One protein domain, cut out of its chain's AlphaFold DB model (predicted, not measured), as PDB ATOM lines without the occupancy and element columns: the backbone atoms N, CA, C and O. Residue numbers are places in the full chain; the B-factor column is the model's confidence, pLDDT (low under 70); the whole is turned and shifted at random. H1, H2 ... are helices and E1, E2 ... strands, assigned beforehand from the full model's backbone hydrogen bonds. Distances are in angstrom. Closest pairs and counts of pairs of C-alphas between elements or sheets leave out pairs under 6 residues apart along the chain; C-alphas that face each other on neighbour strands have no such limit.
ATOM      1  N   VAL A  48     159.458 147.247 103.646       97.62
ATOM      2  CA  VAL A  48     159.971 146.172 104.506       97.62
ATOM      3  C   VAL A  48     160.580 146.786 105.755       97.62
ATOM      4  O   VAL A  48     161.555 147.530 105.683       97.62
ATOM      5  N   GLU A  49     160.035 146.428 106.913       95.94
ATOM      6  CA  GLU A  49     160.495 146.899 108.216       95.94
ATOM      7  C   GLU A  49     160.917 145.708 109.074       95.94
ATOM      8  O   GLU A  49     160.126 144.811 109.364       95.94
ATOM      9  N   ASN A  50     162.196 145.665 109.465       94.75
ATOM     10  CA  ASN A  50     162.772 144.565 110.254       94.75
ATOM     11  C   ASN A  50     162.484 143.167 109.662       94.75
ATOM     12  O   ASN A  50     162.221 142.211 110.390       94.75
ATOM     13  N   GLY A  51     162.500 143.053 108.329       96.50
ATOM     14  CA  GLY A  51     162.209 141.806 107.614       96.50
ATOM     15  C   GLY A  51     160.722 141.436 107.550       96.50
ATOM     16  O   GLY A  51     160.394 140.310 107.186       96.50
ATOM     17  N   THR A  52     159.823 142.352 107.909       97.44
ATOM     18  CA  THR A  52     158.370 142.167 107.829       97.44
ATOM     19  C   THR A  52     157.786 143.101 106.778       97.44
ATOM     20  O   THR A  52     158.145 144.275 106.731       97.44
ATOM     21  N   LEU A  53     156.895 142.583 105.932       97.50
ATOM     22  CA  LEU A  53     156.195 143.389 104.938       97.50
ATOM     23  C   LEU A  53     155.181 144.304 105.630       97.50
ATOM     24  O   LEU A  53     154.375 143.841 106.437       97.50
ATOM     25  N   VAL A  54     155.211 145.586 105.286       94.88
ATOM     26  CA  VAL A  54     154.232 146.590 105.696       94.88
ATOM     27  C   VAL A  54     153.468 147.027 104.455       94.88
ATOM     28  O   VAL A  54     154.067 147.436 103.463       94.88
ATOM     29  N   ILE A  55     152.142 146.922 104.503       85.62
ATOM     30  CA  ILE A  55     151.245 147.310 103.412       85.62
ATOM     31  C   ILE A  55     150.374 148.477 103.879       85.62
ATOM     32  O   ILE A  55     149.802 148.430 104.971       85.62
ATOM     33  N   ASP A  56     150.237 149.521 103.064       78.56
ATOM     34  CA  ASP A  56     149.298 150.609 103.350       78.56
ATOM     35  C   ASP A  56     147.852 150.083 103.468       78.56
ATOM     36  O   ASP A  56     147.374 149.319 102.629       78.56
ATOM     37  N   ALA A  57     147.127 150.496 104.511       73.06
ATOM     38  CA  ALA A  57     145.806 149.959 104.821       73.06
ATOM     39  C   ALA A  57     144.757 150.318 103.763       73.06
ATOM     40  O   ALA A  57     143.811 149.555 103.563       73.06
ATOM     41  N   LYS A  58     144.913 151.450 103.065       70.06
ATOM     42  CA  LYS A  58     143.982 151.862 102.005       70.06
ATOM     43  C   LYS A  58     144.217 151.074 100.727       70.06
ATOM     44  O   LYS A  58     143.260 150.791 100.015       70.06
ATOM     45  N   SER A  59     145.468 150.714 100.458       76.38
ATOM     46  CA  SER A  59     145.862 149.946  99.278       76.38
ATOM     47  C   SER A  59     145.965 148.441  99.517       76.38
ATOM     48  O   SER A  59     146.247 147.716  98.568       76.38
ATOM     49  N   PHE A  60     145.713 147.945 100.735       76.88
ATOM     50  CA  PHE A  60     145.920 146.541 101.104       76.88
ATOM     51  C   PHE A  60     145.310 145.558 100.103       76.88
ATOM     52  O   PHE A  60     145.997 144.681  99.588       76.88
ATOM     53  N   PHE A  61     144.037 145.730  99.759       69.75
ATOM     54  CA  PHE A  61     143.364 144.797  98.861       69.75
ATOM     55  C   PHE A  61     143.732 144.968  97.389       69.75
ATOM     56  O   PHE A  61     143.754 143.980  96.659       69.75
ATOM     57  N   ASP A  62     144.069 146.184  96.962       76.38
ATOM     58  CA  ASP A  62     144.599 146.422  95.618       76.38
ATOM     59  C   ASP A  62     145.975 145.762  95.461       76.38
ATOM     60  O   ASP A  62     146.230 145.097  94.457       76.38
ATOM     61  N   VAL A  63     146.823 145.849  96.492       83.25
ATOM     62  CA  VAL A  63     148.096 145.123  96.581       83.25
ATOM     63  C   VAL A  63     147.851 143.617  96.492       83.25
ATOM     64  O   VAL A  63     148.435 142.965  95.629       83.25
ATOM     65  N   LEU A  64     146.935 143.059  97.294       80.62
ATOM     66  CA  LEU A  64     146.597 141.630  97.225       80.62
ATOM     67  C   LEU A  64     146.097 141.209  95.839       80.62
ATOM     68  O   LEU A  64     146.465 140.141  95.353       80.62
ATOM     69  N   LYS A  65     145.287 142.043  95.184       77.50
ATOM     70  CA  LYS A  65     144.777 141.786  93.835       77.50
ATOM     71  C   LYS A  65     145.912 141.728  92.816       77.50
ATOM     72  O   LYS A  65     145.948 140.785  92.028       77.50
ATOM     73  N   VAL A  66     146.840 142.685  92.843       88.19
ATOM     74  CA  VAL A  66     148.012 142.685  91.954       88.19
ATOM     75  C   VAL A  66     148.872 141.445  92.208       88.19
ATOM     76  O   VAL A  66     149.123 140.689  91.271       88.19
ATOM     77  N   LEU A  67     149.232 141.175  93.468       89.00
ATOM     78  CA  LEU A  67     150.037 140.010  93.858       89.00
ATOM     79  C   LEU A  67     149.374 138.684  93.460       89.00
ATOM     80  O   LEU A  67     150.055 137.750  93.041       89.00
ATOM     81  N   SER A  68     148.042 138.599  93.528       82.81
ATOM     82  CA  SER A  68     147.294 137.402  93.127       82.81
ATOM     83  C   SER A  68     147.397 137.068  91.639       82.81
ATOM     84  O   SER A  68     147.258 135.903  91.266       82.81
ATOM     85  N   GLY A  69     147.645 138.078  90.802       83.25
ATOM     86  CA  GLY A  69     147.807 137.929  89.358       83.25
ATOM     87  C   GLY A  69     149.235 137.599  88.926       83.25
ATOM     88  O   GLY A  69     149.443 137.323  87.748       83.25
ATOM     89  N   MET A  70     150.201 137.638  89.848       91.88
ATOM     90  CA  MET A  70     151.614 137.428  89.543       91.88
ATOM     91  C   MET A  70     151.991 135.944  89.579       91.88
ATOM     92  O   MET A  70     151.531 135.164  90.423       91.88
ATOM     93  N   ASN A  71     152.857 135.545  88.653       94.56
ATOM     94  CA  ASN A  71     153.490 134.230  88.662       94.56
ATOM     95  C   ASN A  71     154.692 134.190  89.634       94.56
ATOM     96  O   ASN A  71     155.032 135.191  90.261       94.56
ATOM     97  N   ASN A  72     155.320 133.021  89.809       95.25
ATOM     98  CA  ASN A  72     156.401 132.869  90.790       95.25
ATOM     99  C   ASN A  72     157.642 133.708  90.454       95.25
ATOM    100  O   ASN A  72     158.185 134.317  91.367       95.25
ATOM    101  N   ASP A  73     158.039 133.796  89.182       96.56
ATOM    102  CA  ASP A  73     159.212 134.577  88.764       96.56
ATOM    103  C   ASP A  73     158.981 136.076  89.006       96.56
ATOM    104  O   ASP A  73     159.855 136.796  89.486       96.56
ATOM    105  N   GLU A  74     157.764 136.550  88.725       96.69
ATOM    106  CA  GLU A  74     157.359 137.931  88.978       96.69
ATOM    107  C   GLU A  74     157.338 138.262  90.475       96.69
ATOM    108  O   GLU A  74     157.739 139.364  90.860       96.69
ATOM    109  N   LEU A  75     156.853 137.329  91.304       97.38
ATOM    110  CA  LEU A  75     156.839 137.455  92.762       97.38
ATOM    111  C   LEU A  75     158.261 137.443  93.327       97.38
ATOM    112  O   LEU A  75     158.581 138.304  94.140       97.38
ATOM    113  N   ASP A  76     159.117 136.524  92.872       97.94
ATOM    114  CA  ASP A  76     160.520 136.443  93.289       97.94
ATOM    115  C   ASP A  76     161.267 137.737  92.943       97.94
ATOM    116  O   ASP A  76     161.967 138.281  93.797       97.94
ATOM    117  N   TYR A  77     161.053 138.273  91.735       97.00
ATOM    118  CA  TYR A  77     161.623 139.551  91.311       97.00
ATOM    119  C   TYR A  77     161.165 140.724  92.191       97.00
ATOM    120  O   TYR A  77     161.996 141.523  92.628       97.00
ATOM    121  N   TRP A  78     159.861 140.838  92.469       97.00
ATOM    122  CA  TRP A  78     159.331 141.892  93.343       97.00
ATOM    123  C   TRP A  78     159.889 141.785  94.766       97.00
ATOM    124  O   TRP A  78     160.360 142.786  95.310       97.00
ATOM    125  N   GLU A  79     159.888 140.582  95.342       97.88
ATOM    126  CA  GLU A  79     160.418 140.296  96.679       97.88
ATOM    127  C   GLU A  79     161.903 140.666  96.792       97.88
ATOM    128  O   GLU A  79     162.291 141.391  97.712       97.88
ATOM    129  N   ASP A  80     162.723 140.254  95.819       97.44
ATOM    130  CA  ASP A  80     164.151 140.586  95.778       97.44
ATOM    131  C   ASP A  80     164.379 142.091  95.648       97.44
ATOM    132  O   ASP A  80     165.293 142.645  96.267       97.44
ATOM    133  N   LYS A  81     163.522 142.782  94.892       96.31
ATOM    134  CA  LYS A  81     163.641 144.224  94.695       96.31
ATOM    135  C   LYS A  81     163.366 145.025  95.966       96.31
ATOM    136  O   LYS A  81     164.037 146.036  96.179       96.31
ATOM    137  N   ILE A  82     162.424 144.585  96.803       96.19
ATOM    138  CA  ILE A  82     162.120 145.235  98.090       96.19
ATOM    139  C   ILE A  82     162.934 144.673  99.266       96.19
ATOM    140  O   ILE A  82     162.810 145.169 100.384       96.19
ATOM    141  N   GLY A  83     163.766 143.650  99.039       97.12
ATOM    142  CA  GLY A  83     164.538 142.988 100.094       97.12
ATOM    143  C   GLY A  83     163.671 142.179 101.064       97.12
ATOM    144  O   GLY A  83     163.984 142.092 102.253       97.12
ATOM    145  N   PHE A  84     162.568 141.613 100.577       98.00
ATOM    146  CA  PHE A  84     161.639 140.800 101.353       98.00
ATOM    147  C   PHE A  84     161.841 139.312 101.063       98.00
ATOM    148  O   PHE A  84     162.059 138.917  99.925       98.00
ATOM    149  N   VAL A  85     161.736 138.469 102.093       98.06
ATOM    150  CA  VAL A  85     161.722 137.008 101.932       98.06
ATOM    151  C   VAL A  85     160.393 136.495 102.453       98.06
ATOM    152  O   VAL A  85     160.184 136.409 103.669       98.06
ATOM    153  N   SER A  86     159.497 136.168 101.525       98.06
ATOM    154  CA  SER A  86     158.171 135.683 101.873       98.06
ATOM    155  C   SER A  86     158.203 134.251 102.402       98.06
ATOM    156  O   SER A  86     159.133 133.465 102.180       98.06
ATOM    157  N   TYR A  87     157.128 133.892 103.090       97.44
ATOM    158  CA  TYR A  87     156.845 132.534 103.517       97.44
ATOM    159  C   TYR A  87     156.785 131.580 102.313       97.44
ATOM    160  O   TYR A  87     157.389 130.508 102.354       97.44
ATOM    161  N   ARG A  88     156.147 132.005 101.209       96.94
ATOM    162  CA  ARG A  88     156.104 131.270  99.931       96.94
ATOM    163  C   ARG A  88     157.512 130.959  99.422       96.94
ATOM    164  O   ARG A  88     157.818 129.792  99.176       96.94
ATOM    165  N   LYS A  89     158.366 131.979  99.273       97.44
ATOM    166  CA  LYS A  89     159.739 131.805  98.769       97.44
ATOM    167  C   LYS A  89     160.510 130.829  99.644       97.44
ATOM    168  O   LYS A  89     161.140 129.903  99.138       97.44
ATOM    169  N   LYS A  90     160.370 130.961 100.969       97.38
ATOM    170  CA  LYS A  90     161.072 130.082 101.901       97.38
ATOM    171  C   LYS A  90     160.610 128.629 101.844       97.38
ATOM    172  O   LYS A  90     161.445 127.729 101.925       97.38
ATOM    173  N   ILE A  91     159.308 128.396 101.703       95.50
ATOM    174  CA  ILE A  91     158.762 127.051 101.513       95.50
ATOM    175  C   ILE A  91     159.279 126.437 100.218       95.50
ATOM    176  O   ILE A  91     159.753 125.304 100.256       95.50
ATOM    177  N   ASN A  92     159.244 127.176  99.108       94.88
ATOM    178  CA  ASN A  92     159.717 126.682  97.817       94.88
ATOM    179  C   ASN A  92     161.195 126.273  97.883       94.88
ATOM    180  O   ASN A  92     161.522 125.146  97.526       94.88
ATOM    181  N   GLU A  93     162.062 127.114  98.460       94.38
ATOM    182  CA  GLU A  93     163.481 126.783  98.676       94.38
ATOM    183  C   GLU A  93     163.682 125.480  99.471       94.38
ATOM    184  O   GLU A  93     164.623 124.719  99.227       94.38
ATOM    185  N   ILE A  94     162.851 125.249 100.491       93.12
ATOM    186  CA  ILE A  94     162.943 124.063 101.346       93.12
ATOM    187  C   ILE A  94     162.426 122.831 100.603       93.12
ATOM    188  O   ILE A  94     163.070 121.782 100.657       93.12
ATOM    189  N   LEU A  95     161.294 122.953  99.913       90.50
ATOM    190  CA  LEU A  95     160.684 121.859  99.166       90.50
ATOM    191  C   LEU A  95     161.545 121.440  97.975       90.50
ATOM    192  O   LEU A  95     161.716 120.248  97.765       90.50
ATOM    193  N   GLU A  96     162.168 122.370  97.250       91.31
ATOM    194  CA  GLU A  96     163.124 122.036  96.185       91.31
ATOM    195  C   GLU A  96     164.308 121.224  96.713       91.31
ATOM    196  O   GLU A  96     164.704 120.224  96.113       91.31
ATOM    197  N   LYS A  97     164.863 121.600  97.870       87.06
ATOM    198  CA  LYS A  97     165.929 120.820  98.518       87.06
ATOM    199  C   LYS A  97     165.434 119.447  98.959       87.06
ATOM    200  O   LYS A  97     166.157 118.473  98.799       87.06
ATOM    201  N   TYR A  98     164.213 119.376  99.483       85.50
ATOM    202  CA  TYR A  98     163.576 118.137  99.920       85.50
ATOM    203  C   TYR A  98     163.307 117.177  98.753       85.50
ATOM    204  O   TYR A  98     163.650 116.007  98.838       85.50
ATOM    205  N   TYR A  99     162.762 117.660  97.634       84.50
ATOM    206  CA  TYR A  99     162.506 116.826  96.455       84.50
ATOM    207  C   TYR A  99     163.792 116.271  95.829       84.50
ATOM    208  O   TYR A  99     163.760 115.208  95.212       84.50
ATOM    209  N   ASN A 100     164.916 116.959  96.026       84.31
ATOM    210  CA  ASN A 100     166.235 116.514  95.586       84.31
ATOM    211  C   ASN A 100     166.962 115.614  96.609       84.31
ATOM    212  O   ASN A 100     168.018 115.072  96.287       84.31
ATOM    213  N   ASP A 101     166.412 115.420  97.813       83.69
ATOM    214  CA  ASP A 101     166.981 114.584  98.872       83.69
ATOM    215  C   ASP A 101     166.015 113.454  99.260       83.69
ATOM    216  O   ASP A 101     165.109 113.609 100.078       83.69
ATOM    217  N   SER A 102     166.246 112.263  98.701       72.94
ATOM    218  CA  SER A 102     165.426 111.072  98.951       72.94
ATOM    219  C   SER A 102     165.532 110.514 100.378       72.94
ATOM    220  O   SER A 102     164.889 109.508 100.681       72.94
ATOM    221  N   THR A 103     166.380 111.085 101.241       79.06
ATOM    222  CA  THR A 103     166.621 110.559 102.594       79.06
ATOM    223  C   THR A 103     165.782 111.232 103.670       79.06
ATOM    224  O   THR A 103     165.514 110.612 104.702       79.06
ATOM    225  N   LEU A 104     165.327 112.463 103.429       77.12
ATOM    226  CA  LEU A 104     164.576 113.227 104.414       77.12
ATOM    227  C   LEU A 104     163.130 112.730 104.494       77.12
ATOM    228  O   LEU A 104     162.412 112.690 103.496       77.12
ATOM    229  N   LYS A 105     162.660 112.387 105.696       86.25
ATOM    230  CA  LYS A 105     161.252 112.004 105.888       86.25
ATOM    231  C   LYS A 105     160.374 113.243 106.112       86.25
ATOM    232  O   LYS A 105     160.811 114.166 106.801       86.25
ATOM    233  N   PRO A 106     159.100 113.242 105.671       86.19
ATOM    234  CA  PRO A 106     158.153 114.340 105.911       86.19
ATOM    235  C   PRO A 106     158.132 114.827 107.376       86.19
ATOM    236  O   PRO A 106     158.249 116.018 107.660       86.19
ATOM    237  N   LYS A 107     158.086 113.894 108.336       89.88
ATOM    238  CA  LYS A 107     158.092 114.205 109.775       89.88
ATOM    239  C   LYS A 107     159.367 114.926 110.238       89.88
ATOM    240  O   LYS A 107     159.302 115.787 111.110       89.88
ATOM    241  N   GLU A 108     160.524 114.574 109.682       90.19
ATOM    242  CA  GLU A 108     161.803 115.214 110.023       90.19
ATOM    243  C   GLU A 108     161.849 116.650 109.506       90.19
ATOM    244  O   GLU A 108     162.355 117.533 110.199       90.19
ATOM    245  N   LEU A 109     161.253 116.905 108.335       89.62
ATOM    246  CA  LEU A 109     161.134 118.250 107.785       89.62
ATOM    247  C   LEU A 109     160.278 119.156 108.681       89.62
ATOM    248  O   LEU A 109     160.714 120.257 109.017       89.62
ATOM    249  N   ALA A 110     159.110 118.676 109.121       92.19
ATOM    250  CA  ALA A 110     158.241 119.423 110.034       92.19
ATOM    251  C   ALA A 110     158.920 119.710 111.384       92.19
ATOM    252  O   ALA A 110     158.812 120.812 111.909       92.19
ATOM    253  N   ASN A 111     159.697 118.761 111.914       92.25
ATOM    254  CA  ASN A 111     160.471 118.981 113.139       92.25
ATOM    255  C   ASN A 111     161.609 119.996 112.953       92.25
ATOM    256  O   ASN A 111     161.952 120.712 113.890       92.25
ATOM    257  N   LYS A 112     162.221 120.039 111.763       92.62
ATOM    258  CA  LYS A 112     163.312 120.967 111.440       92.62
ATOM    259  C   LYS A 112     162.812 122.393 111.209       92.62
ATOM    260  O   LYS A 112     163.535 123.341 111.507       92.62
ATOM    261  N   TYR A 113     161.597 122.537 110.687       93.75
ATOM    262  CA  TYR A 113     160.985 123.822 110.354       93.75
ATOM    263  C   TYR A 113     159.569 123.937 110.949       93.75
ATOM    264  O   TYR A 113     158.598 124.061 110.197       93.75
ATOM    265  N   PRO A 114     159.433 123.917 112.287       92.56
ATOM    266  CA  PRO A 114     158.133 123.858 112.960       92.56
ATOM    267  C   PRO A 114     157.305 125.141 112.811       92.56
ATOM    268  O   PRO A 114     156.104 125.105 113.041       92.56
ATOM    269  N   ASP A 115     157.930 126.253 112.413       90.94
ATOM    270  CA  ASP A 115     157.256 127.523 112.110       90.94
ATOM    271  C   ASP A 115     156.732 127.589 110.662       90.94
ATOM    272  O   ASP A 115     155.994 128.506 110.298       90.94
ATOM    273  N   LEU A 116     157.120 126.630 109.814       95.19
ATOM    274  CA  LEU A 116     156.741 126.576 108.399       95.19
ATOM    275  C   LEU A 116     155.858 125.370 108.080       95.19
ATOM    276  O   LEU A 116     154.985 125.471 107.228       95.19
ATOM    277  N   PHE A 117     156.051 124.237 108.753       95.00
ATOM    278  CA  PHE A 117     155.331 123.009 108.434       95.00
ATOM    279  C   PHE A 117     154.784 122.320 109.676       95.00
ATOM    280  O   PHE A 117     155.380 122.356 110.751       95.00
ATOM    281  N   TYR A 118     153.685 121.599 109.488       93.50
ATOM    282  CA  TYR A 118     153.214 120.585 110.419       93.50
ATOM    283  C   TYR A 118     153.080 119.236 109.707       93.50
ATOM    284  O   TYR A 118     153.000 119.162 108.481       93.50
ATOM    285  N   TYR A 119     153.105 118.157 110.486       93.31
ATOM    286  CA  TYR A 119     152.992 116.787 109.991       93.31
ATOM    287  C   TYR A 119     151.699 116.156 110.503       93.31
ATOM    288  O   TYR A 119     151.474 116.105 111.714       93.31
ATOM    289  N   GLU A 120     150.877 115.667 109.582       92.19
ATOM    290  CA  GLU A 120     149.581 115.046 109.852       92.19
ATOM    291  C   GLU A 120     149.282 114.020 108.753       92.19
ATOM    292  O   GLU A 120     149.666 114.217 107.603       92.19
ATOM    293  N   ASP A 121     148.681 112.882 109.103       90.50
ATOM    294  CA  ASP A 121     148.296 111.833 108.142       90.50
ATOM    295  C   ASP A 121     149.399 111.435 107.143       90.50
ATOM    296  O   ASP A 121     149.183 111.266 105.943       90.50
ATOM    297  N   SER A 122     150.624 111.275 107.649       87.25
ATOM    298  CA  SER A 122     151.816 110.921 106.859       87.25
ATOM    299  C   SER A 122     152.260 111.945 105.812       87.25
ATOM    300  O   SER A 122     153.157 111.660 105.019       87.25
ATOM    301  N   THR A 123     151.703 113.152 105.855       88.12
ATOM    302  CA  THR A 123     151.972 114.235 104.909       88.12
ATOM    303  C   THR A 123     152.450 115.479 105.662       88.12
ATOM    304  O   THR A 123     152.155 115.665 106.844       88.12
ATOM    305  N   ILE A 124     153.253 116.312 104.998       91.56
ATOM    306  CA  ILE A 124     153.587 117.652 105.494       91.56
ATOM    307  C   ILE A 124     152.654 118.681 104.884       91.56
ATOM    308  O   ILE A 124     152.362 118.637 103.691       91.56
ATOM    309  N   TYR A 125     152.266 119.644 105.699       91.12
ATOM    310  CA  TYR A 125     151.434 120.759 105.290       91.12
ATOM    311  C   TYR A 125     152.086 122.064 105.737       91.12
ATOM    312  O   TYR A 125     152.697 122.096 106.813       91.12
ATOM    313  N   PRO A 126     151.999 123.135 104.935       93.62
ATOM    314  CA  PRO A 126     152.400 124.455 105.389       93.62
ATOM    315  C   PRO A 126     151.475 124.926 106.519       93.62
ATOM    316  O   PRO A 126     150.299 124.590 106.545       93.62
ATOM    317  N   ILE A 127     151.966 125.735 107.458       91.44
ATOM    318  CA  ILE A 127     151.078 126.342 108.474       91.44
ATOM    319  C   ILE A 127     150.064 127.285 107.817       91.44
ATOM    320  O   ILE A 127     148.888 127.313 108.198       91.44
ATOM    321  N   ILE A 128     150.522 128.047 106.824       87.56
ATOM    322  CA  ILE A 128     149.703 128.967 106.039       87.56
ATOM    323  C   ILE A 128     149.371 128.286 104.715       87.56
ATOM    324  O   ILE A 128     150.239 128.168 103.859       87.56
ATOM    325  N   ASP A 129     148.128 127.850 104.526       83.75
ATOM    326  CA  ASP A 129     147.725 127.119 103.312       83.75
ATOM    327  C   ASP A 129     147.413 128.052 102.134       83.75
ATOM    328  O   ASP A 129     147.604 127.702 100.970       83.75
ATOM    329  N   ASN A 130     146.920 129.257 102.426       81.88
ATOM    330  CA  ASN A 130     146.514 130.216 101.409       81.88
ATOM    331  C   ASN A 130     147.740 130.857 100.736       81.88
ATOM    332  O   ASN A 130     148.544 131.514 101.392       81.88
ATOM    333  N   LYS A 131     147.852 130.721  99.408       82.44
ATOM    334  CA  LYS A 131     148.982 131.251  98.630       82.44
ATOM    335  C   LYS A 131     149.183 132.764  98.802       82.44
ATOM    336  O   LYS A 131     150.326 133.201  98.866       82.44
ATOM    337  N   LEU A 132     148.115 133.563  98.871       84.75
ATOM    338  CA  LEU A 132     148.236 135.018  99.048       84.75
ATOM    339  C   LEU A 132     148.787 135.367 100.425       84.75
ATOM    340  O   LEU A 132     149.691 136.193 100.517       84.75
ATOM    341  N   ASP A 133     148.310 134.691 101.470       85.31
ATOM    342  CA  ASP A 133     148.853 134.864 102.816       85.31
ATOM    343  C   ASP A 133     150.335 134.461 102.867       85.31
ATOM    344  O   ASP A 133     151.149 135.171 103.457       85.31
ATOM    345  N   GLN A 134     150.727 133.379 102.180       92.12
ATOM    346  CA  GLN A 134     152.138 132.994 102.063       92.12
ATOM    347  C   GLN A 134     152.994 134.048 101.336       92.12
ATOM    348  O   GLN A 134     154.182 134.168 101.632       92.12
ATOM    349  N   ILE A 135     152.425 134.780 100.372       94.31
ATOM    350  CA  ILE A 135     153.138 135.832  99.635       94.31
ATOM    351  C   ILE A 135     153.402 137.040 100.535       94.31
ATOM    352  O   ILE A 135     154.496 137.583 100.488       94.31
ATOM    353  N   ILE A 136     152.433 137.464 101.350       94.12
ATOM    354  CA  ILE A 136     152.568 138.686 102.163       94.12
ATOM    355  C   ILE A 136     153.254 138.460 103.514       94.12
ATOM    356  O   ILE A 136     153.767 139.406 104.107       94.12
ATOM    357  N   CYS A 137     153.268 137.226 104.020       96.25
ATOM    358  CA  CYS A 137     153.891 136.902 105.298       96.25
ATOM    359  C   CYS A 137     155.402 136.725 105.173       96.25
ATOM    360  O   CYS A 137     155.887 136.112 104.224       96.25
ATOM    361  N   ASN A 138     156.152 137.174 106.180       98.00
ATOM    362  CA  ASN A 138     157.552 136.792 106.345       98.00
ATOM    363  C   ASN A 138     157.681 135.303 106.742       98.00
ATOM    364  O   ASN A 138     156.695 134.595 106.964       98.00
ATOM    365  N   THR A 139     158.910 134.820 106.920       96.81
ATOM    366  CA  THR A 139     159.196 133.418 107.289       96.81
ATOM    367  C   THR A 139     158.662 132.978 108.657       96.81
ATOM    368  O   THR A 139     158.673 131.788 108.957       96.81
ATOM    369  N   LYS A 140     158.178 133.907 109.487       96.56
ATOM    370  CA  LYS A 140     157.530 133.639 110.778       96.56
ATOM    371  C   LYS A 140     156.001 133.722 110.693       96.56
ATOM    372  O   LYS A 140     155.341 133.653 111.733       96.56
ATOM    373  N   GLY A 141     155.438 133.919 109.502       95.19
ATOM    374  CA  GLY A 141     153.999 134.089 109.306       95.19
ATOM    375  C   GLY A 141     153.476 135.468 109.712       95.19
ATOM    376  O   GLY A 141     152.335 135.562 110.156       95.19
ATOM    377  N   GLU A 142     154.309 136.512 109.649       97.12
ATOM    378  CA  GLU A 142     154.002 137.861 110.154       97.12
ATOM    379  C   GLU A 142     153.961 138.889 109.016       97.12
ATOM    380  O   GLU A 142     154.784 138.830 108.099       97.12
ATOM    381  N   TYR A 143     153.038 139.851 109.098       95.06
ATOM    382  CA  TYR A 143     152.977 141.031 108.226       95.06
ATOM    383  C   TYR A 143     152.243 142.190 108.916       95.06
ATOM    384  O   TYR A 143     151.532 141.993 109.906       95.06
TER     385      TYR A 143
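Overview. This is residues 48 to 143 of the 355 residues of an uncharacterized protein of Tenuifilum thalassicum (UniProt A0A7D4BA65). What shape do these atoms make? The model is elongated, with H4 packed on the small hairpin E2 and E3 at one end, and E1, H1 and H2 set loosely round H5 toward the other. H3 runs lengthwise between these two groups. What is it made of? The printed part has 96 residues with five named helices and three named strands, in the order E1 H1 H2 H3 H4 E2 E3 H5; the class is mixed, helices and strands, and the sheet, order E2 - E3, is antiparallel. How large is it? It is compact, with a radius of gyration of the C-alphas of 14.4 A, and spans 45 by 25 by 22 A.

Along the chain. Where is the sheet? E2 is residues 117 to 120, 9.9 A long, with C-alpha 117 at (155.331, 123.009, 108.434), and E3 is residues 123 to 126, 10.2 A. Where are the helices? H3, the longest, is residues 87 to 99, 18.1 A; H2 is residues 72 to 82, 15.5 A, and H1 residues 60 to 68, 12.2 A. H4 is residues 106 to 112, 10.1 A, and H5 residues 131 to 136, 9.0 A, ending with C-alpha 136 at (152.568, 138.686, 102.163). Where is the remaining strand? E1 is residues 52 to 55, 9.8 A, beginning with C-alpha 52 at (158.370, 142.167, 107.829).

Arrangement. How do E2 and E3 pair? They form an antiparallel hairpin, with N 118 and O 125 2.9 A apart and N 120 and O 123 3.0 A apart, both within hydrogen-bond range. What is near the hairpin? The closest C-alphas of H4 and E2, those of Ala 110 and Phe 117, are 4.9 A apart. H3 and H4 are only just apart, at 8.2 A. What does H5 touch? It touches H3 through residues 87 to 89 of H3 alone, at a steep tilt of 57 degrees, with the closest C-alphas, of Arg 88 and Gln 134, 4.8 A apart. It touches H1, with the closest C-alphas, of Ser 68 and Leu 132, 6.5 A apart; H2 and H5 are close but not clearly touching, the C-alphas of Leu 75 and Ile 135 being closest at 8.0 A. What of E1 and the helix backbones? E1 pairs with no named strand, but residues 48 to 49 pair antiparallel with its residues 52 to 53. In H1, H2, H3, H4 and H5 every O i to N i+4 pair is within hydrogen-bond range.

Size, cuts and confidence. How far does it reach? The two C-alphas farthest apart, of Lys 58 and Thr 103, are 47.1 A apart, and residues 56 to 62, of which 60 to 62 belong to H1, and 99 to 104 stand free. Is the run complete? The printed part has no cut; the link from H3 to H4 is short, and the other links are tight. Where is confidence low? The mean pLDDT of the printed part is 90.3, and residue 61 is under 70.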